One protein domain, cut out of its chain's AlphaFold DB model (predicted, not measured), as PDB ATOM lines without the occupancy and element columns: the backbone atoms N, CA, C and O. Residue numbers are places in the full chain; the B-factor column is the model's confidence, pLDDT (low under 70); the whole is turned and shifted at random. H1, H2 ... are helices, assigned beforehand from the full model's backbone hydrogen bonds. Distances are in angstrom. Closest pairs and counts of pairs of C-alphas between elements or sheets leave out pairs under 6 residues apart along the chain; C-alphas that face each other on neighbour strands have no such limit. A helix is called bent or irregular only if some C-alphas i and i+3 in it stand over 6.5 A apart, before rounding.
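This is residues 26 to 173 of the 326 residues of the protein "Ferritin-like domain-containing protein" of Streptomyces olivoverticillatus (UniProt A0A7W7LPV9). Two long helices, H1 and H2, fold back on each other as a long hairpin, with H1 running nearly straight through a slight bend; on another side of H1, H5 packs along its first part, and the later residues of H5 run on past that end of the hairpin. H3 lies near the other half of H1, roughly end to end with H5, while the long loop of residues 86 to 120 leads back along H1, on the side away from H2, from the end of H2 to the start of H3. The printed part has 148 residues, with five named helices in the order H1 H2 H3 H4 H5 and no named strand; the class is all helix, and the whole is compact, with a radius of gyration of the C-alphas of 16.5 A. The outline is elongated, with spans of 56, 36 and 25 A.

H1, residues 26 to 52, was assigned as one helix by its hydrogen bonds but is bent, with C-alphas 41 and 44 6.5 A apart; its arms H1a, residues 26 to 41, and H1b, residues 44 to 52, stand at a shallow tilt of 9 degrees. H1a touches H2, residues 59 to 85, opposite ways at a shallow tilt of 18 degrees; their closest C-alphas, of Leu 36 and Met 76, are 5.3 A apart. H1b and H2 form a helical hairpin at a shallow tilt of 22 degrees, with the C-alphas of Met 50 and Phe 62 closest at 5.6 A. H5, residues 154 to 173, touches H1a with residues 158 to 165 alone, opposite ways at a shallow tilt of 29 degrees; the closest C-alphas, of Leu 28 and Gly 164, are 6.7 A apart. H2 and H5 are apart. H3, residues 121 to 130, is close to H1b but not clearly touching, with the C-alphas of Gly 49 and Ala 123 closest at 6.9 A. H4, residues 134 to 137, only just touches H5, with 3 pairs of C-alphas within 8 A, the closest those of Glu 134 and Gly 155 at 5.6 A. The helix packing is mostly aligned, the touching helices with a tilt being at shallow tilts. Every O i to N i+4 pair is within hydrogen-bond range in H1a, H1b, H2, H3 and H5; H4 is too short for such a pair.

H2 is 39.1 A long from first to last C-alpha, and begins at C-alpha 59 (-43.616, 12.553, 8.297). H1a, 22.6 A, begins at C-alpha 26 (-29.611, -0.880, -32.002), and H1b measures 12.0 A. H3 is 14.3 A long and H4 5.0 A. H5, 29.0 A, ends at C-alpha 173 (-31.253, -19.119, -30.257).

The C-alphas farthest apart, of Gly 56 and Gly 173, are 56.3 A apart. The printed part has no cut. The links from H2 to H3, 35 residues, and from H4 to H5, 16 residues, are long. The mean pLDDT of the printed part is 85.7; residues 95 to 99, 134 to 149 and 173 are under 70.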
ATOM      1  N   THR A  26     -29.831  -2.328 -31.928       94.56
ATOM      2  CA  THR A  26     -29.611  -0.880 -32.002       94.56
ATOM      3  C   THR A  26     -30.854  -0.136 -31.533       94.56
ATOM      4  O   THR A  26     -30.754   0.763 -30.704       94.56
ATOM      5  N   GLU A  27     -32.038  -0.549 -31.988       94.00
ATOM      6  CA  GLU A  27     -33.299   0.006 -31.491       94.00
ATOM      7  C   GLU A  27     -33.501  -0.289 -30.004       94.00
ATOM      8  O   GLU A  27     -33.899   0.599 -29.255       94.00
ATOM      9  N   LEU A  28     -33.176  -1.503 -29.546       95.12
ATOM     10  CA  LEU A  28     -33.293  -1.841 -28.127       95.12
ATOM     11  C   LEU A  28     -32.412  -0.935 -27.253       95.12
ATOM     12  O   LEU A  28     -32.848  -0.522 -26.182       95.12
ATOM     13  N   HIS A  29     -31.203  -0.587 -27.706       95.56
ATOM     14  CA  HIS A  29     -30.336   0.362 -26.998       95.56
ATOM     15  C   HIS A  29     -30.976   1.743 -26.870       95.56
ATOM     16  O   HIS A  29     -30.908   2.330 -25.794       95.56
ATOM     17  N   VAL A  30     -31.628   2.239 -27.926       93.56
ATOM     18  CA  VAL A  30     -32.328   3.534 -27.895       93.56
ATOM     19  C   VAL A  30     -33.465   3.511 -26.873       93.56
ATOM     20  O   VAL A  30     -33.552   4.406 -26.035       93.56
ATOM     21  N   PHE A  31     -34.286   2.460 -26.879       94.12
ATOM     22  CA  PHE A  31     -35.404   2.325 -25.940       94.12
ATOM     23  C   PHE A  31     -34.938   2.167 -24.488       94.12
ATOM     24  O   PHE A  31     -35.511   2.772 -23.590       94.12
ATOM     25  N   LEU A  32     -33.875   1.398 -24.243       95.75
ATOM     26  CA  LEU A  32     -33.297   1.254 -22.905       95.75
ATOM     27  C   LEU A  32     -32.641   2.547 -22.414       95.75
ATOM     28  O   LEU A  32     -32.737   2.862 -21.234       95.75
ATOM     29  N   GLN A  33     -32.005   3.323 -23.296       94.50
ATOM     30  CA  GLN A  33     -31.490   4.640 -22.928       94.50
ATOM     31  C   GLN A  33     -32.630   5.612 -22.596       94.50
ATOM     32  O   GLN A  33     -32.496   6.400 -21.663       94.50
ATOM     33  N   ALA A  34     -33.755   5.532 -23.309       92.50
ATOM     34  CA  ALA A  34     -34.944   6.321 -23.009       92.50
ATOM     35  C   ALA A  34     -35.612   5.909 -21.688       92.50
ATOM     36  O   ALA A  34     -35.985   6.786 -20.915       92.50
ATOM     37  N   ALA A  35     -35.688   4.607 -21.384       94.44
ATOM     38  CA  ALA A  35     -36.109   4.119 -20.068       94.44
ATOM     39  C   ALA A  35     -35.195   4.653 -18.967       94.44
ATOM     40  O   ALA A  35     -35.668   5.212 -17.990       94.44
ATOM     41  N   LEU A  36     -33.881   4.604 -19.171       93.88
ATOM     42  CA  LEU A  36     -32.920   5.129 -18.208       93.88
ATOM     43  C   LEU A  36     -33.106   6.641 -17.979       93.88
ATOM     44  O   LEU A  36     -33.026   7.107 -16.845       93.88
ATOM     45  N   THR A  37     -33.366   7.408 -19.043       91.69
ATOM     46  CA  THR A  37     -33.706   8.834 -18.940       91.69
ATOM     47  C   THR A  37     -35.026   9.055 -18.207       91.69
ATOM     48  O   THR A  37     -35.098   9.987 -17.412       91.69
ATOM     49  N   LEU A  38     -36.041   8.217 -18.434       91.62
ATOM     50  CA  LEU A  38     -37.326   8.290 -17.740       91.62
ATOM     51  C   LEU A  38     -37.144   8.134 -16.226       91.62
ATOM     52  O   LEU A  38     -37.511   9.056 -15.503       91.62
ATOM     53  N   GLU A  39     -36.491   7.057 -15.776       93.88
ATOM     54  CA  GLU A  39     -36.235   6.799 -14.343       93.88
ATOM     55  C   GLU A  39     -35.425   7.926 -13.692       93.88
ATOM     56  O   GLU A  39     -35.586   8.269 -12.526       93.88
ATOM     57  N   HIS A  40     -34.509   8.538 -14.443       92.44
ATOM     58  CA  HIS A  40     -33.748   9.658 -13.913       92.44
ATOM     59  C   HIS A  40     -34.576  10.948 -13.842       92.44
ATOM     60  O   HIS A  40     -34.402  11.744 -12.923       92.44
ATOM     61  N   LEU A  41     -35.457  11.186 -14.813       91.25
ATOM     62  CA  LEU A  41     -36.255  12.406 -14.918       91.25
ATOM     63  C   LEU A  41     -37.280  12.513 -13.780       91.25
ATOM     64  O   LEU A  41     -37.586  13.631 -13.363       91.25
ATOM     65  N   THR A  42     -37.758  11.394 -13.243       92.38
ATOM     66  CA  THR A  42     -38.707  11.336 -12.118       92.38
ATOM     67  C   THR A  42     -38.047  11.611 -10.758       92.38
ATOM     68  O   THR A  42     -38.680  12.204  -9.880       92.38
ATOM     69  N   ILE A  43     -36.749  11.312 -10.592       94.44
ATOM     70  CA  ILE A  43     -36.027  11.493  -9.318       94.44
ATOM     71  C   ILE A  43     -36.031  12.959  -8.830       94.44
ATOM     72  O   ILE A  43     -36.442  13.197  -7.689       94.44
ATOM     73  N   PRO A  44     -35.602  13.978  -9.611       94.81
ATOM     74  CA  PRO A  44     -35.581  15.359  -9.128       94.81
ATOM     75  C   PRO A  44     -36.951  15.940  -8.737       94.81
ATOM     76  O   PRO A  44     -37.000  16.607  -7.701       94.81
ATOM     77  N   PRO A  45     -38.062  15.720  -9.469       94.69
ATOM     78  CA  PRO A  45     -39.399  16.112  -9.024       94.69
ATOM     79  C   PRO A  45     -39.766  15.548  -7.649       94.69
ATOM     80  O   PRO A  45     -40.187  16.312  -6.776       94.69
ATOM     81  N   TYR A  46     -39.535  14.249  -7.419       96.62
ATOM     82  CA  TYR A  46     -39.809  13.618  -6.128       96.62
ATOM     83  C   TYR A  46     -38.922  14.179  -5.016       96.62
ATOM     84  O   TYR A  46     -39.425  14.561  -3.960       96.62
ATOM     85  N   LEU A  47     -37.616  14.325  -5.265       97.25
ATOM     86  CA  LEU A  47     -36.694  14.956  -4.318       97.25
ATOM     87  C   LEU A  47     -37.085  16.405  -4.000       97.25
ATOM     88  O   LEU A  47     -36.997  16.816  -2.846       97.25
ATOM     89  N   THR A  48     -37.533  17.175  -4.995       97.19
ATOM     90  CA  THR A  48     -37.940  18.576  -4.806       97.19
ATOM     91  C   THR A  48     -39.175  18.666  -3.916       97.19
ATOM     92  O   THR A  48     -39.178  19.438  -2.957       97.19
ATOM     93  N   GLY A  49     -40.194  17.840  -4.177       96.00
ATOM     94  CA  GLY A  49     -41.364  17.745  -3.306       96.00
ATOM     95  C   GLY A  49     -40.964  17.311  -1.894       96.00
ATOM     96  O   GLY A  49     -41.242  18.019  -0.929       96.00
ATOM     97  N   MET A  50     -40.218  16.213  -1.768       96.06
ATOM     98  CA  MET A  50     -39.782  15.666  -0.480       96.06
ATOM     99  C   MET A  50     -39.000  16.676   0.368       96.06
ATOM    100  O   MET A  50     -39.303  16.840   1.546       96.06
ATOM    101  N   TYR A  51     -38.015  17.371  -0.210       96.50
ATOM    102  CA  TYR A  51     -37.175  18.318   0.534       96.50
ATOM    103  C   TYR A  51     -37.835  19.673   0.795       96.50
ATOM    104  O   TYR A  51     -37.325  20.447   1.601       96.50
ATOM    105  N   SER A  52     -38.963  19.969   0.149       96.50
ATOM    106  CA  SER A  52     -39.753  21.163   0.465       96.50
ATOM    107  C   SER A  52     -40.664  20.990   1.689       96.50
ATOM    108  O   SER A  52     -41.166  21.980   2.222       96.50
ATOM    109  N   LEU A  53     -40.866  19.753   2.162       94.19
ATOM    110  CA  LEU A  53     -41.590  19.483   3.402       94.19
ATOM    111  C   LEU A  53     -40.825  20.061   4.600       94.19
ATOM    112  O   LEU A  53     -39.618  19.859   4.746       94.19
ATOM    113  N   ARG A  54     -41.536  20.759   5.495       91.00
ATOM    114  CA  ARG A  54     -40.929  21.299   6.719       91.00
ATOM    115  C   ARG A  54     -40.462  20.145   7.624       91.00
ATOM    116  O   ARG A  54     -41.230  19.202   7.824       91.00
ATOM    117  N   PRO A  55     -39.254  20.209   8.218       87.19
ATOM    118  CA  PRO A  55     -38.784  19.179   9.141       87.19
ATOM    119  C   PRO A  55     -39.783  18.923  10.275       87.19
ATOM    120  O   PRO A  55     -40.251  19.858  10.919       87.19
ATOM    121  N   GLY A  56     -40.110  17.652  10.512       83.12
ATOM    122  CA  GLY A  56     -41.070  17.238  11.541       83.12
ATOM    123  C   GLY A  56     -42.546  17.306  11.129       83.12
ATOM    124  O   GLY A  56     -43.364  16.701  11.809       83.12
ATOM    125  N   ALA A  57     -42.891  17.954  10.012       88.31
ATOM    126  CA  ALA A  57     -44.244  17.947   9.455       88.31
ATOM    127  C   ALA A  57     -44.406  16.844   8.398       88.31
ATOM    128  O   ALA A  57     -43.437  16.471   7.734       88.31
ATOM    129  N   ASN A  58     -45.636  16.345   8.206       90.88
ATOM    130  CA  ASN A  58     -45.980  15.392   7.141       90.88
ATOM    131  C   ASN A  58     -45.024  14.181   7.067       90.88
ATOM    132  O   ASN A  58     -44.670  13.719   5.978       90.88
ATOM    133  N   ARG A  59     -44.592  13.654   8.225       93.00
ATOM    134  CA  ARG A  59     -43.616  12.553   8.297       93.00
ATOM    135  C   ARG A  59     -44.022  11.349   7.435       93.00
ATOM    136  O   ARG A  59     -43.147  10.840   6.730       93.00
ATOM    137  N   PRO A  60     -45.301  10.914   7.405       93.69
ATOM    138  CA  PRO A  60     -45.716   9.817   6.533       93.69
ATOM    139  C   PRO A  60     -45.470  10.097   5.045       93.69
ATOM    140  O   PRO A  60     -44.959   9.227   4.343       93.69
ATOM    141  N   ALA A  61     -45.765  11.310   4.560       93.25
ATOM    142  CA  ALA A  61     -45.516  11.673   3.164       93.25
ATOM    143  C   ALA A  61     -44.025  11.775   2.849       93.25
ATOM    144  O   ALA A  61     -43.603  11.296   1.800       93.25
ATOM    145  N   PHE A  62     -43.216  12.322   3.762       94.81
ATOM    146  CA  PHE A  62     -41.765  12.356   3.584       94.81
ATOM    147  C   PHE A  62     -41.204  10.949   3.346       94.81
ATOM    148  O   PHE A  62     -40.470  10.726   2.385       94.81
ATOM    149  N   TYR A  63     -41.575   9.983   4.193       95.38
ATOM    150  CA  TYR A  63     -41.087   8.610   4.055       95.38
ATOM    151  C   TYR A  63     -41.683   7.874   2.855       95.38
ATOM    152  O   TYR A  63     -40.965   7.095   2.231       95.38
ATOM    153  N   ALA A  64     -42.940   8.145   2.494       95.56
ATOM    154  CA  ALA A  64     -43.546   7.588   1.289       95.56
ATOM    155  C   ALA A  64     -42.820   8.064   0.021       95.56
ATOM    156  O   ALA A  64     -42.405   7.243  -0.789       95.56
ATOM    157  N   ILE A  65     -42.582   9.373  -0.123       95.50
ATOM    158  CA  ILE A  65     -41.860   9.917  -1.286       95.50
ATOM    159  C   ILE A  65     -40.406   9.435  -1.285       95.50
ATOM    160  O   ILE A  65     -39.868   9.100  -2.336       95.50
ATOM    161  N   ARG A  66     -39.765   9.341  -0.113       96.31
ATOM    162  CA  ARG A  66     -38.410   8.787  -0.000       96.31
ATOM    163  C   ARG A  66     -38.330   7.352  -0.521       96.31
ATOM    164  O   ARG A  66     -37.330   7.020  -1.151       96.31
ATOM    165  N   ALA A  67     -39.332   6.516  -0.246       97.38
ATOM    166  CA  ALA A  67     -39.380   5.154  -0.773       97.38
ATOM    167  C   ALA A  67     -39.417   5.166  -2.308       97.38
ATOM    168  O   ALA A  67     -38.538   4.571  -2.922       97.38
ATOM    169  N   VAL A  68     -40.307   5.969  -2.904       96.31
ATOM    170  CA  VAL A  68     -40.391   6.144  -4.367       96.31
ATOM    171  C   VAL A  68     -39.050   6.596  -4.951       96.31
ATOM    172  O   VAL A  68     -38.548   5.991  -5.884       96.31
ATOM    173  N   VAL A  69     -38.388   7.597  -4.363       97.44
ATOM    174  CA  VAL A  69     -37.066   8.056  -4.838       97.44
ATOM    175  C   VAL A  69     -36.036   6.921  -4.874       97.44
ATOM    176  O   VAL A  69     -35.241   6.837  -5.811       97.44
ATOM    177  N   LEU A  70     -36.008   6.076  -3.841       97.75
ATOM    178  CA  LEU A  70     -35.081   4.946  -3.779       97.75
ATOM    179  C   LEU A  70     -35.427   3.878  -4.825       97.75
ATOM    180  O   LEU A  70     -34.511   3.299  -5.411       97.75
ATOM    181  N   GLU A  71     -36.716   3.650  -5.071       96.75
ATOM    182  CA  GLU A  71     -37.213   2.754  -6.117       96.75
ATOM    183  C   GLU A  71     -36.798   3.247  -7.512       96.75
ATOM    184  O   GLU A  71     -36.174   2.493  -8.253       96.75
ATOM    185  N   GLU A  72     -36.962   4.531  -7.829       96.00
ATOM    186  CA  GLU A  72     -36.545   5.098  -9.125       96.00
ATOM    187  C   GLU A  72     -35.019   5.017  -9.341       96.00
ATOM    188  O   GLU A  72     -34.520   4.701 -10.426       96.00
ATOM    189  N   MET A  73     -34.225   5.229  -8.284       96.75
ATOM    190  CA  MET A  73     -32.769   5.025  -8.339       96.75
ATOM    191  C   MET A  73     -32.397   3.556  -8.592       96.75
ATOM    192  O   MET A  73     -31.426   3.263  -9.310       96.75
ATOM    193  N   LEU A  74     -33.156   2.624  -8.011       97.38
ATOM    194  CA  LEU A  74     -33.009   1.197  -8.270       97.38
ATOM    195  C   LEU A  74     -33.396   0.869  -9.718       97.38
ATOM    196  O   LEU A  74     -32.617   0.200 -10.400       97.38
ATOM    197  N   HIS A  75     -34.521   1.378 -10.220       96.38
ATOM    198  CA  HIS A  75     -34.956   1.195 -11.604       96.38
ATOM    199  C   HIS A  75     -33.895   1.677 -12.594       96.38
ATOM    200  O   HIS A  75     -33.471   0.911 -13.463       96.38
ATOM    201  N   MET A  76     -33.344   2.880 -12.394       95.19
ATOM    202  CA  MET A  76     -32.250   3.406 -13.216       95.19
ATOM    203  C   MET A  76     -31.044   2.448 -13.242       95.19
ATOM    204  O   MET A  76     -30.454   2.196 -14.298       95.19
ATOM    205  N   THR A  77     -30.701   1.856 -12.094       97.25
ATOM    206  CA  THR A  77     -29.618   0.864 -11.985       97.25
ATOM    207  C   THR A  77     -29.946  -0.423 -12.749       97.25
ATOM    208  O   THR A  77     -29.090  -0.968 -13.453       97.25
ATOM    209  N   LEU A  78     -31.180  -0.920 -12.646       97.75
ATOM    210  CA  LEU A  78     -31.631  -2.124 -13.345       97.75
ATOM    211  C   LEU A  78     -31.648  -1.929 -14.865       97.75
ATOM    212  O   LEU A  78     -31.157  -2.795 -15.595       97.75
ATOM    213  N   VAL A  79     -32.126  -0.780 -15.346       97.50
ATOM    214  CA  VAL A  79     -32.106  -0.435 -16.772       97.50
ATOM    215  C   VAL A  79     -30.670  -0.319 -17.280       97.50
ATOM    216  O   VAL A  79     -30.345  -0.882 -18.327       97.50
ATOM    217  N   ALA A  80     -29.775   0.328 -16.526       96.62
ATOM    218  CA  ALA A  80     -28.359   0.418 -16.881       96.62
ATOM    219  C   ALA A  80     -27.704  -0.969 -16.989       96.62
ATOM    220  O   ALA A  80     -26.954  -1.243 -17.930       96.62
ATOM    221  N   ASN A  81     -28.016  -1.871 -16.057       97.81
ATOM    222  CA  ASN A  81     -27.540  -3.252 -16.093       97.81
ATOM    223  C   ASN A  81     -28.071  -4.010 -17.312       97.81
ATOM    224  O   ASN A  81     -27.303  -4.716 -17.967       97.81
ATOM    225  N   LEU A  82     -29.353  -3.848 -17.646       96.75
ATOM    226  CA  LEU A  82     -29.946  -4.462 -18.831       96.75
ATOM    227  C   LEU A  82     -29.297  -3.937 -20.117       96.75
ATOM    228  O   LEU A  82     -28.951  -4.731 -20.988       96.75
ATOM    229  N   LEU A  83     -29.066  -2.626 -20.208       96.00
ATOM    230  CA  LEU A  83     -28.392  -1.997 -21.342       96.00
ATOM    231  C   LEU A  83     -26.953  -2.508 -21.506       96.00
ATOM    232  O   LEU A  83     -26.575  -2.891 -22.612       96.00
ATOM    233  N   ASN A  84     -26.189  -2.620 -20.415       97.12
ATOM    234  CA  ASN A  84     -24.870  -3.263 -20.431       97.12
ATOM    235  C   ASN A  84     -24.947  -4.730 -20.896       97.12
ATOM    236  O   ASN A  84     -24.117  -5.176 -21.684       97.12
ATOM    237  N   ALA A  85     -25.948  -5.492 -20.437       96.31
ATOM    238  CA  ALA A  85     -26.097  -6.912 -20.766       96.31
ATOM    239  C   ALA A  85     -26.402  -7.174 -22.251       96.31
ATOM    240  O   ALA A  85     -26.104  -8.257 -22.756       96.31
ATOM    241  N   VAL A  86     -26.978  -6.198 -22.958       94.50
ATOM    242  CA  VAL A  86     -27.223  -6.267 -24.408       94.50
ATOM    243  C   VAL A  86     -26.130  -5.577 -25.230       94.50
ATOM    244  O   VAL A  86     -26.368  -5.223 -26.384       94.50
ATOM    245  N   ASP A  87     -24.936  -5.412 -24.654       95.31
ATOM    246  CA  ASP A  87     -23.756  -4.778 -25.259       95.31
ATOM    247  C   ASP A  87     -23.938  -3.276 -25.577       95.31
ATOM    248  O   ASP A  87     -23.310  -2.746 -26.493       95.31
ATOM    249  N   GLY A  88     -24.828  -2.590 -24.855       93.69
ATOM    250  CA  GLY A  88     -24.976  -1.134 -24.896       93.69
ATOM    251  C   GLY A  88     -24.094  -0.431 -23.861       93.69
ATOM    252  O   GLY A  88     -23.420  -1.065 -23.054       93.69
ATOM    253  N   THR A  89     -24.089   0.902 -23.872       94.06
ATOM    254  CA  THR A  89     -23.360   1.719 -22.886       94.06
ATOM    255  C   THR A  89     -24.302   2.765 -22.293       94.06
ATOM    256  O   THR A  89     -24.687   3.685 -23.015       94.06
ATOM    257  N   PRO A  90     -24.683   2.646 -21.008       93.62
ATOM    258  CA  PRO A  90     -25.524   3.629 -20.332       93.62
ATOM    259  C   PRO A  90     -24.886   5.017 -20.305       93.62
ATOM    260  O   PRO A  90     -23.772   5.191 -19.805       93.62
ATOM    261  N   LEU A  91     -25.608   6.020 -20.796       90.25
ATOM    262  CA  LEU A  91     -25.213   7.420 -20.701       90.25
ATOM    263  C   LEU A  91     -25.970   8.067 -19.537       90.25
ATOM    264  O   LEU A  91     -27.172   8.271 -19.640       90.25
ATOM    265  N   VAL A  92     -25.264   8.378 -18.442       85.06
ATOM    266  CA  VAL A  92     -25.843   8.907 -17.179       85.06
ATOM    267  C   VAL A  92     -25.371  10.319 -16.809       85.06
ATOM    268  O   VAL A  92     -25.898  10.936 -15.893       85.06
ATOM    269  N   ALA A  93     -24.341  10.832 -17.485       78.12
ATOM    270  CA  ALA A  93     -23.680  12.099 -17.142       78.12
ATOM    271  C   ALA A  93     -23.481  13.008 -18.367       78.12
ATOM    272  O   ALA A  93     -22.577  13.841 -18.406       78.12
ATOM    273  N   HIS A  94     -24.296  12.812 -19.405       70.62
ATOM    274  CA  HIS A  94     -24.256  13.637 -20.605       70.62
ATOM    275  C   HIS A  94     -25.138  14.880 -20.419       70.62
ATOM    276  O   HIS A  94     -26.201  14.794 -19.818       70.62
ATOM    277  N   SER A  95     -24.757  16.037 -20.959       66.25
ATOM    278  CA  SER A  95     -25.555  17.270 -20.810       66.25
ATOM    279  C   SER A  95     -26.945  17.183 -21.453       66.25
ATOM    280  O   SER A  95     -27.850  17.903 -21.056       66.25
ATOM    281  N   SER A  96     -27.129  16.285 -22.425       63.28
ATOM    282  CA  SER A  96     -28.435  15.982 -23.026       63.28
ATOM    283  C   SER A  96     -29.196  14.853 -22.322       63.28
ATOM    284  O   SER A  96     -30.258  14.471 -22.799       63.28
ATOM    285  N   PHE A  97     -28.639  14.266 -21.258       64.44
ATOM    286  CA  PHE A  97     -29.268  13.174 -20.509       64.44
ATOM    287  C   PHE A  97     -30.486  13.667 -19.717       64.44
ATOM    288  O   PHE A  97     -31.491  12.968 -19.644       64.44
ATOM    289  N   VAL A  98     -30.418  14.904 -19.210       63.34
ATOM    290  CA  VAL A  98     -31.549  15.643 -18.636       63.34
ATOM    291  C   VAL A  98     -31.485  17.077 -19.136       63.34
ATOM    292  O   VAL A  98     -30.563  17.821 -18.815       63.34
ATOM    293  N   THR A  99     -32.476  17.481 -19.920       63.69
ATOM    294  CA  THR A  99     -32.519  18.786 -20.600       63.69
ATOM    295  C   THR A  99     -33.038  19.932 -19.721       63.69
ATOM    296  O   THR A  99     -33.296  21.023 -20.222       63.69
ATOM    297  N   GLY A 100     -33.168  19.702 -18.411       77.81
ATOM    298  CA  GLY A 100     -33.775  20.627 -17.454       77.81
ATOM    299  C   GLY A 100     -35.284  20.425 -17.300       77.81
ATOM    300  O   GLY A 100     -35.883  19.598 -17.984       77.81
ATOM    301  N   TYR A 101     -35.883  21.186 -16.382       87.25
ATOM    302  CA  TYR A 101     -37.309  21.133 -16.053       87.25
ATOM    303  C   TYR A 101     -38.004  22.463 -16.404       87.25
ATOM    304  O   TYR A 101     -37.379  23.516 -16.265       87.25
ATOM    305  N   PRO A 102     -39.292  22.457 -16.800       88.69
ATOM    306  CA  PRO A 102     -40.155  21.287 -16.941       88.69
ATOM    307  C   PRO A 102     -39.738  20.380 -18.106       88.69
ATOM    308  O   PRO A 102     -39.312  20.856 -19.155       88.69
ATOM    309  N   ALA A 103     -39.861  19.074 -17.899       85.19
ATOM    310  CA  ALA A 103     -39.454  18.045 -18.842       85.19
ATOM    311  C   ALA A 103     -40.668  17.244 -19.328       85.19
ATOM    312  O   ALA A 103     -41.723  17.244 -18.696       85.19
ATOM    313  N   ARG A 104     -40.524  16.557 -20.461       84.94
ATOM    314  CA  ARG A 104     -41.519  15.597 -20.954       84.94
ATOM    315  C   ARG A 104     -40.982  14.186 -20.800       84.94
ATOM    316  O   ARG A 104     -39.784  13.971 -20.975       84.94
ATOM    317  N   LEU A 105     -41.873  13.251 -20.494       86.19
ATOM    318  CA  LEU A 105     -41.523  11.840 -20.400       86.19
ATOM    319  C   LEU A 105     -41.238  11.288 -21.812       86.19
ATOM    320  O   LEU A 105     -42.062  11.503 -22.707       86.19
ATOM    321  N   PRO A 106     -40.102  10.599 -22.030       84.38
ATOM    322  CA  PRO A 106     -39.756  10.034 -23.334       84.38
ATOM    323  C   PRO A 106     -40.855   9.112 -23.854       84.38
ATOM    324  O   PRO A 106     -41.357   8.286 -23.092       84.38
ATOM    325  N   TYR A 107     -41.206   9.209 -25.139       80.94
ATOM    326  CA  TYR A 107     -42.235   8.382 -25.789       80.94
ATOM    327  C   TYR A 107     -43.645   8.429 -25.177       80.94
ATOM    328  O   TYR A 107     -44.504   7.651 -25.598       80.94
ATOM    329  N   SER A 108     -43.916   9.293 -24.196       80.94
ATOM    330  CA  SER A 108     -45.255   9.392 -23.622       80.94
ATOM    331  C   SER A 108     -46.209  10.031 -24.625       80.94
ATOM    332  O   SER A 108     -45.873  11.024 -25.274       80.94
ATOM    333  N   ARG A 109     -47.409   9.463 -24.745       79.31
ATOM    334  CA  ARG A 109     -48.490  10.042 -25.548       79.31
ATOM    335  C   ARG A 109     -48.967  11.366 -24.969       79.31
ATOM    336  O   ARG A 109     -49.240  12.315 -25.703       79.31
ATOM    337  N   ASP A 110     -49.124  11.387 -23.651       75.19
ATOM    338  CA  ASP A 110     -49.673  12.523 -22.939       75.19
ATOM    339  C   ASP A 110     -48.562  13.576 -22.805       75.19
ATOM    340  O   ASP A 110     -47.530  13.349 -22.175       75.19
ATOM    341  N   GLU A 111     -48.754  14.759 -23.391       72.00
ATOM    342  CA  GLU A 111     -47.766  15.847 -23.343       72.00
ATOM    343  C   GLU A 111     -47.745  16.587 -21.985       72.00
ATOM    344  O   GLU A 111     -47.633  17.817 -21.933       72.00
ATOM    345  N   VAL A 112     -47.872  15.858 -20.874       74.94
ATOM    346  CA  VAL A 112     -47.927  16.436 -19.526       74.94
ATOM    347  C   VAL A 112     -46.528  16.916 -19.113       74.94
ATOM    348  O   VAL A 112     -45.581  16.124 -19.102       74.94
ATOM    349  N   PRO A 113     -46.354  18.209 -18.781       85.56
ATOM    350  CA  PRO A 113     -45.065  18.731 -18.352       85.56
ATOM    351  C   PRO A 113     -44.759  18.307 -16.911       85.56
ATOM    352  O   PRO A 113     -45.457  18.694 -15.976       85.56
ATOM    353  N   VAL A 114     -43.660  17.582 -16.720       89.44
ATOM    354  CA  VAL A 114     -43.113  17.245 -15.403       89.44
ATOM    355  C   VAL A 114     -42.289  18.429 -14.909       89.44
ATOM    356  O   VAL A 114     -41.216  18.711 -15.438       89.44
ATOM    357  N   ALA A 115     -42.794  19.159 -13.917       91.19
ATOM    358  CA  ALA A 115     -42.152  20.355 -13.371       91.19
ATOM    359  C   ALA A 115     -41.583  20.113 -11.967       91.19
ATOM    360  O   ALA A 115     -42.099  19.297 -11.209       91.19
ATOM    361  N   LEU A 116     -40.557  20.881 -11.590       94.69
ATOM    362  CA  LEU A 116     -40.090  20.938 -10.204       94.69
ATOM    363  C   LEU A 116     -41.032  21.834  -9.399       94.69
ATOM    364  O   LEU A 116     -41.222  23.002  -9.743       94.69
ATOM    365  N   ARG A 117     -41.637  21.282  -8.347       94.06
ATOM    366  CA  ARG A 117     -42.615  21.970  -7.498       94.06
ATOM    367  C   ARG A 117     -42.364  21.626  -6.035       94.06
ATOM    368  O   ARG A 117     -41.893  20.534  -5.724       94.06
ATOM    369  N   HIS A 118     -42.677  22.571  -5.155       95.00
ATOM    370  CA  HIS A 118     -42.791  22.281  -3.730       95.00
ATOM    371  C   HIS A 118     -43.972  21.325  -3.497       95.00
ATOM    372  O   HIS A 118     -44.869  21.219  -4.335       95.00
ATOM    373  N   PHE A 119     -43.960  20.614  -2.375       94.88
ATOM    374  CA  PHE A 119     -45.000  19.675  -2.005       94.88
ATOM    375  C   PHE A 119     -46.326  20.412  -1.823       94.88
ATOM    376  O   PHE A 119     -46.412  21.396  -1.094       94.88
ATOM    377  N   GLY A 120     -47.351  19.917  -2.504       92.81
ATOM    378  CA  GLY A 120     -48.673  20.517  -2.598       92.81
ATOM    379  C   GLY A 120     -49.503  19.756  -3.626       92.81
ATOM    380  O   GLY A 120     -49.014  18.802  -4.240       92.81
ATOM    381  N   THR A 121     -50.750  20.175  -3.828       93.31
ATOM    382  CA  THR A 121     -51.722  19.435  -4.648       93.31
ATOM    383  C   THR A 121     -51.219  19.229  -6.068       93.31
ATOM    384  O   THR A 121     -51.212  18.109  -6.562       93.31
ATOM    385  N   GLU A 122     -50.669  20.269  -6.693       92.50
ATOM    386  CA  GLU A 122     -50.225  20.144  -8.078       92.50
ATOM    387  C   GLU A 122     -48.970  19.259  -8.248       92.50
ATOM    388  O   GLU A 122     -48.754  18.668  -9.310       92.50
ATOM    389  N   ALA A 123     -48.111  19.176  -7.222       93.19
ATOM    390  CA  ALA A 123     -46.986  18.241  -7.222       93.19
ATOM    391  C   ALA A 123     -47.495  16.802  -7.081       93.19
ATOM    392  O   ALA A 123     -47.062  15.924  -7.822       93.19
ATOM    393  N   LEU A 124     -48.468  16.584  -6.191       92.69
ATOM    394  CA  LEU A 124     -49.095  15.281  -5.996       92.69
ATOM    395  C   LEU A 124     -49.839  14.811  -7.253       92.69
ATOM    396  O   LEU A 124     -49.685  13.657  -7.640       92.69
ATOM    397  N   ASP A 125     -50.556  15.700  -7.940       91.44
ATOM    398  CA  ASP A 125     -51.206  15.396  -9.221       91.44
ATOM    399  C   ASP A 125     -50.185  14.960 -10.278       91.44
ATOM    400  O   ASP A 125     -50.417  14.007 -11.025       91.44
ATOM    401  N   THR A 126     -49.020  15.616 -10.312       90.50
ATOM    402  CA  THR A 126     -47.915  15.223 -11.198       90.50
ATOM    403  C   THR A 126     -47.409  13.824 -10.842       90.50
ATOM    404  O   THR A 126     -47.277  12.988 -11.731       90.50
ATOM    405  N   PHE A 127     -47.183  13.538  -9.555       92.88
ATOM    406  CA  PHE A 127     -46.710  12.230  -9.083       92.88
ATOM    407  C   PHE A 127     -47.704  11.113  -9.423       92.88
ATOM    408  O   PHE A 127     -47.328  10.100 -10.003       92.88
ATOM    409  N   LEU A 128     -48.991  11.325  -9.146       91.12
ATOM    410  CA  LEU A 128     -50.051  10.362  -9.455       91.12
ATOM    411  C   LEU A 128     -50.232  10.147 -10.962       91.12
ATOM    412  O   LEU A 128     -50.602   9.056 -11.389       91.12
ATOM    413  N   THR A 129     -49.973  11.176 -11.770       88.31
ATOM    414  CA  THR A 129     -50.012  11.060 -13.231       88.31
ATOM    415  C   THR A 129     -48.851  10.218 -13.755       88.31
ATOM    416  O   THR A 129     -49.065   9.397 -14.644       88.31
ATOM    417  N   ILE A 130     -47.647  10.394 -13.200       87.19
ATOM    418  CA  ILE A 130     -46.460   9.599 -13.553       87.19
ATOM    419  C   ILE A 130     -46.697   8.121 -13.209       87.19
ATOM    420  O   ILE A 130     -46.549   7.262 -14.075       87.19
ATOM    421  N   GLU A 131     -47.163   7.841 -11.990       87.69
ATOM    422  CA  GLU A 131     -47.359   6.479 -11.466       87.69
ATOM    423  C   GLU A 131     -48.690   5.828 -11.878       87.69
ATOM    424  O   GLU A 131     -49.118   4.820 -11.302       87.69
ATOM    425  N   ARG A 132     -49.398   6.397 -12.863       83.75
ATOM    426  CA  ARG A 132     -50.712   5.899 -13.276       83.75
ATOM    427  C   ARG A 132     -50.592   4.446 -13.770       83.75
ATOM    428  O   ARG A 132     -49.931   4.196 -14.783       83.75
ATOM    429  N   PRO A 133     -51.262   3.474 -13.119       75.12
ATOM    430  CA  PRO A 133     -51.087   2.067 -13.452       75.12
ATOM    431  C   PRO A 133     -51.694   1.713 -14.817       75.12
ATOM    432  O   PRO A 133     -52.712   2.269 -15.232       75.12
ATOM    433  N   GLU A 134     -51.104   0.717 -15.485       65.06
ATOM    434  CA  GLU A 134     -51.475   0.300 -16.848       65.06
ATOM    435  C   GLU A 134     -52.959  -0.059 -16.986       65.06
ATOM    436  O   GLU A 134     -53.619   0.433 -17.892       65.06
ATOM    437  N   TYR A 135     -53.524  -0.827 -16.049       59.09
ATOM    438  CA  TYR A 135     -54.933  -1.249 -16.105       59.09
ATOM    439  C   TYR A 135     -55.943  -0.102 -15.919       59.09
ATOM    440  O   TYR A 135     -57.131  -0.288 -16.185       59.09
ATOM    441  N   VAL A 136     -55.493   1.055 -15.420       58.81
ATOM    442  CA  VAL A 136     -56.292   2.290 -15.341       58.81
ATOM    443  C   VAL A 136     -56.117   3.117 -16.612       58.81
ATOM    444  O   VAL A 136     -57.075   3.748 -17.052       58.81
ATOM    445  N   ALA A 137     -54.921   3.104 -17.208       56.22
ATOM    446  CA  ALA A 137     -54.654   3.773 -18.476       56.22
ATOM    447  C   ALA A 137     -55.381   3.088 -19.651       56.22
ATOM    448  O   ALA A 137     -55.971   3.779 -20.478       56.22
ATOM    449  N   GLU A 138     -55.403   1.749 -19.693       56.41
ATOM    450  CA  GLU A 138     -56.123   0.950 -20.691       56.41
ATOM    451  C   GLU A 138     -56.698  -0.342 -20.052       56.41
ATOM    452  O   GLU A 138     -55.953  -1.132 -19.467       56.41
ATOM    453  N   PRO A 139     -58.020  -0.612 -20.138       39.03
ATOM    454  CA  PRO A 139     -58.613  -1.835 -19.593       39.03
ATOM    455  C   PRO A 139     -58.019  -3.114 -20.218       39.03
ATOM    456  O   PRO A 139     -57.673  -3.114 -21.405       39.03
ATOM    457  N   PRO A 140     -57.971  -4.247 -19.487       37.03
ATOM    458  CA  PRO A 140     -57.459  -5.510 -20.016       37.03
ATOM    459  C   PRO A 140     -58.157  -5.916 -21.324       37.03
ATOM    460  O   PRO A 140     -59.374  -6.095 -21.353       37.03
ATOM    461  N   GLY A 141     -57.378  -6.098 -22.396       42.66
ATOM    462  CA  GLY A 141     -57.878  -6.502 -23.716       42.66
ATOM    463  C   GLY A 141     -57.929  -5.391 -24.769       42.66
ATOM    464  O   GLY A 141     -58.428  -5.642 -25.868       42.66
ATOM    465  N   HIS A 142     -57.419  -4.191 -24.477       41.34
ATOM    466  CA  HIS A 142     -57.230  -3.180 -25.514       41.34
ATOM    467  C   HIS A 142     -56.113  -3.615 -26.485       41.34
ATOM    468  O   HIS A 142     -55.076  -4.116 -26.038       41.34
ATOM    469  N   PRO A 143     -56.327  -3.529 -27.814       44.91
ATOM    470  CA  PRO A 143     -55.275  -3.826 -28.774       44.91
ATOM    471  C   PRO A 143     -54.102  -2.886 -28.501       44.91
ATOM    472  O   PRO A 143     -54.335  -1.703 -28.265       44.91
ATOM    473  N   ALA A 144     -52.875  -3.425 -28.531       49.34
ATOM    474  CA  ALA A 144     -51.645  -2.643 -28.435       49.34
ATOM    475  C   ALA A 144     -51.831  -1.350 -29.225       49.34
ATOM    476  O   ALA A 144     -52.178  -1.409 -30.412       49.34
ATOM    477  N   THR A 145     -51.708  -0.215 -28.542       49.03
ATOM    478  CA  THR A 145     -51.995   1.083 -29.133       49.03
ATOM    479  C   THR A 145     -51.246   1.217 -30.457       49.03
ATOM    480  O   THR A 145     -50.145   0.662 -30.579       49.03
ATOM    481  N   PRO A 146     -51.862   1.836 -31.486       51.91
ATOM    482  CA  PRO A 146     -51.274   1.895 -32.816       51.91
ATOM    483  C   PRO A 146     -49.814   2.327 -32.712       51.91
ATOM    484  O   PRO A 146     -49.490   3.241 -31.948       51.91
ATOM    485  N   ALA A 147     -48.934   1.634 -33.443       53.28
ATOM    486  CA  ALA A 147     -47.538   2.039 -33.534       53.28
ATOM    487  C   ALA A 147     -47.477   3.547 -33.833       53.28
ATOM    488  O   ALA A 147     -48.304   4.051 -34.592       53.28
ATOM    489  N   ASP A 148     -46.511   4.234 -33.227       60.59
ATOM    490  CA  ASP A 148     -46.216   5.660 -33.429       60.59
ATOM    491  C   ASP A 148     -46.987   6.669 -32.546       60.59
ATOM    492  O   ASP A 148     -46.649   7.850 -32.574       60.59
ATOM    493  N   GLU A 149     -47.939   6.254 -31.698       68.62
ATOM    494  CA  GLU A 149     -48.682   7.184 -30.811       68.62
ATOM    495  C   GLU A 149     -48.089   7.370 -29.398       68.62
ATOM    496  O   GLU A 149     -48.657   8.107 -28.589       68.62
ATOM    497  N   GLY A 150     -46.980   6.700 -29.073       74.62
ATOM    498  CA  GLY A 150     -46.413   6.701 -27.718       74.62
ATOM    499  C   GLY A 150     -47.186   5.830 -26.718       74.62
ATOM    500  O   GLY A 150     -48.203   5.221 -27.058       74.62
ATOM    501  N   TRP A 151     -46.687   5.749 -25.484       79.50
ATOM    502  CA  TRP A 151     -47.284   4.956 -24.401       79.50
ATOM    503  C   TRP A 151     -48.221   5.780 -23.504       79.50
ATOM    504  O   TRP A 151     -48.059   6.993 -23.362       79.50
ATOM    505  N   THR A 152     -49.184   5.110 -22.860       79.31
ATOM    506  CA  THR A 152     -50.175   5.693 -21.928       79.31
ATOM    507  C   THR A 152     -49.919   5.345 -20.455       79.31
ATOM    508  O   THR A 152     -50.477   5.989 -19.561       79.31
ATOM    509  N   SER A 153     -49.052   4.361 -20.187       85.25
ATOM    510  CA  SER A 153     -48.478   4.075 -18.865       85.25
ATOM    511  C   SER A 153     -47.016   3.616 -18.957       85.25
ATOM    512  O   SER A 153     -46.601   3.040 -19.968       85.25
ATOM    513  N   ILE A 154     -46.253   3.798 -17.875       87.12
ATOM    514  CA  ILE A 154     -44.872   3.292 -17.762       87.12
ATOM    515  C   ILE A 154     -44.838   1.758 -17.915       87.12
ATOM    516  O   ILE A 154     -43.944   1.210 -18.562       87.12
ATOM    517  N   GLY A 155     -45.860   1.052 -17.415       86.69
ATOM    518  CA  GLY A 155     -46.000  -0.399 -17.590       86.69
ATOM    519  C   GLY A 155     -46.035  -0.819 -19.063       86.69
ATOM    520  O   GLY A 155     -45.288  -1.708 -19.478       86.69
ATOM    521  N   GLN A 156     -46.808  -0.106 -19.886       85.00
ATOM    522  CA  GLN A 156     -46.856  -0.342 -21.327       85.00
ATOM    523  C   GLN A 156     -45.487  -0.124 -21.994       85.00
ATOM    524  O   GLN A 156     -45.088  -0.892 -22.877       85.00
ATOM    525  N   PHE A 157     -44.742   0.899 -21.569       90.62
ATOM    526  CA  PHE A 157     -43.402   1.154 -22.090       90.62
ATOM    527  C   PHE A 157     -42.455  -0.024 -21.824       90.62
ATOM    528  O   PHE A 157     -41.820  -0.542 -22.751       90.62
ATOM    529  N   TYR A 158     -42.428  -0.522 -20.588       92.50
ATOM    530  CA  TYR A 158     -41.616  -1.681 -20.222       92.50
ATOM    531  C   TYR A 158     -42.079  -2.980 -20.888       92.50
ATOM    532  O   TYR A 158     -41.235  -3.798 -21.270       92.50
ATOM    533  N   ASN A 159     -43.382  -3.163 -21.115       90.25
ATOM    534  CA  ASN A 159     -43.909  -4.285 -21.896       90.25
ATOM    535  C   ASN A 159     -43.369  -4.265 -23.337       90.25
ATOM    536  O   ASN A 159     -42.910  -5.292 -23.841       90.25
ATOM    537  N   THR A 160     -43.310  -3.094 -23.976       90.56
ATOM    538  CA  THR A 160     -42.723  -2.926 -25.318       90.56
ATOM    539  C   THR A 160     -41.235  -3.292 -25.352       90.56
ATOM    540  O   THR A 160     -40.793  -4.025 -26.244       90.56
ATOM    541  N   ILE A 161     -40.456  -2.848 -24.359       93.94
ATOM    542  CA  ILE A 161     -39.033  -3.208 -24.224       93.94
ATOM    543  C   ILE A 161     -38.878  -4.719 -24.021       93.94
ATOM    544  O   ILE A 161     -38.051  -5.354 -24.683       93.94
ATOM    545  N   ARG A 162     -39.698  -5.313 -23.145       94.31
ATOM    546  CA  ARG A 162     -39.709  -6.752 -22.859       94.31
ATOM    547  C   ARG A 162     -39.935  -7.575 -24.126       94.31
ATOM    548  O   ARG A 162     -39.178  -8.515 -24.372       94.31
ATOM    549  N   GLU A 163     -40.927  -7.224 -24.941       92.75
ATOM    550  CA  GLU A 163     -41.186  -7.914 -26.211       92.75
ATOM    551  C   GLU A 163     -40.002  -7.793 -27.185       92.75
ATOM    552  O   GLU A 163     -39.644  -8.767 -27.855       92.75
ATOM    553  N   GLY A 164     -39.321  -6.641 -27.210       93.31
ATOM    554  CA  GLY A 164     -38.086  -6.449 -27.974       93.31
ATOM    555  C   GLY A 164     -36.966  -7.391 -27.518       93.31
ATOM    556  O   GLY A 164     -36.366  -8.091 -28.335       93.31
ATOM    557  N   VAL A 165     -36.723  -7.482 -26.206       94.69
ATOM    558  CA  VAL A 165     -35.733  -8.408 -25.626       94.69
ATOM    559  C   VAL A 165     -36.055  -9.860 -25.994       94.69
ATOM    560  O   VAL A 165     -35.180 -10.586 -26.474       94.69
ATOM    561  N   LEU A 166     -37.309 -10.290 -25.823       94.12
ATOM    562  CA  LEU A 166     -37.741 -11.657 -26.135       94.12
ATOM    563  C   LEU A 166     -37.582 -11.995 -27.622       94.12
ATOM    564  O   LEU A 166     -37.108 -13.086 -27.957       94.12
ATOM    565  N   ARG A 167     -37.904 -11.054 -28.518       93.06
ATOM    566  CA  ARG A 167     -37.698 -11.201 -29.966       93.06
ATOM    567  C   ARG A 167     -36.230 -11.463 -30.306       93.06
ATOM    568  O   ARG A 167     -35.937 -12.372 -31.085       93.06
ATOM    569  N   LEU A 168     -35.305 -10.696 -29.726       92.69
ATOM    570  CA  LEU A 168     -33.873 -10.850 -30.004       92.69
ATOM    571  C   LEU A 168     -33.314 -12.170 -29.466       92.69
ATOM    572  O   LEU A 168     -32.499 -12.808 -30.137       92.69
ATOM    573  N   LEU A 169     -33.785 -12.621 -28.300       92.44
ATOM    574  CA  LEU A 169     -33.419 -13.928 -27.750       92.44
ATOM    575  C   LEU A 169     -33.888 -15.074 -28.657       92.44
ATOM    576  O   LEU A 169     -33.108 -15.982 -28.952       92.44
ATOM    577  N   ALA A 170     -35.123 -15.004 -29.164       91.69
ATOM    578  CA  ALA A 170     -35.659 -15.996 -30.094       91.69
ATOM    579  C   ALA A 170     -34.867 -16.043 -31.417       91.69
ATOM    580  O   ALA A 170     -34.572 -17.124 -31.929       91.69
ATOM    581  N   ALA A 171     -34.459 -14.885 -31.946       86.31
ATOM    582  CA  ALA A 171     -33.644 -14.800 -33.160       86.31
ATOM    583  C   ALA A 171     -32.196 -15.300 -32.959       86.31
ATOM    584  O   ALA A 171     -31.599 -15.867 -33.879       86.31
ATOM    585  N   GLY A 172     -31.624 -15.114 -31.762       74.06
ATOM    586  CA  GLY A 172     -30.273 -15.565 -31.407       74.06
ATOM    587  C   GLY A 172     -30.166 -17.071 -31.138       74.06
ATOM    588  O   GLY A 172     -29.163 -17.692 -31.496       74.06
ATOM    589  N   GLY A 173     -31.215 -17.685 -30.578       60.16
ATOM    590  CA  GLY A 173     -31.253 -19.119 -30.257       60.16
ATOM    591  C   GLY A 173     -31.208 -20.057 -31.474       60.16
ATOM    592  O   GLY A 173     -30.795 -21.207 -31.352       60.16
TER     593      GLY A 173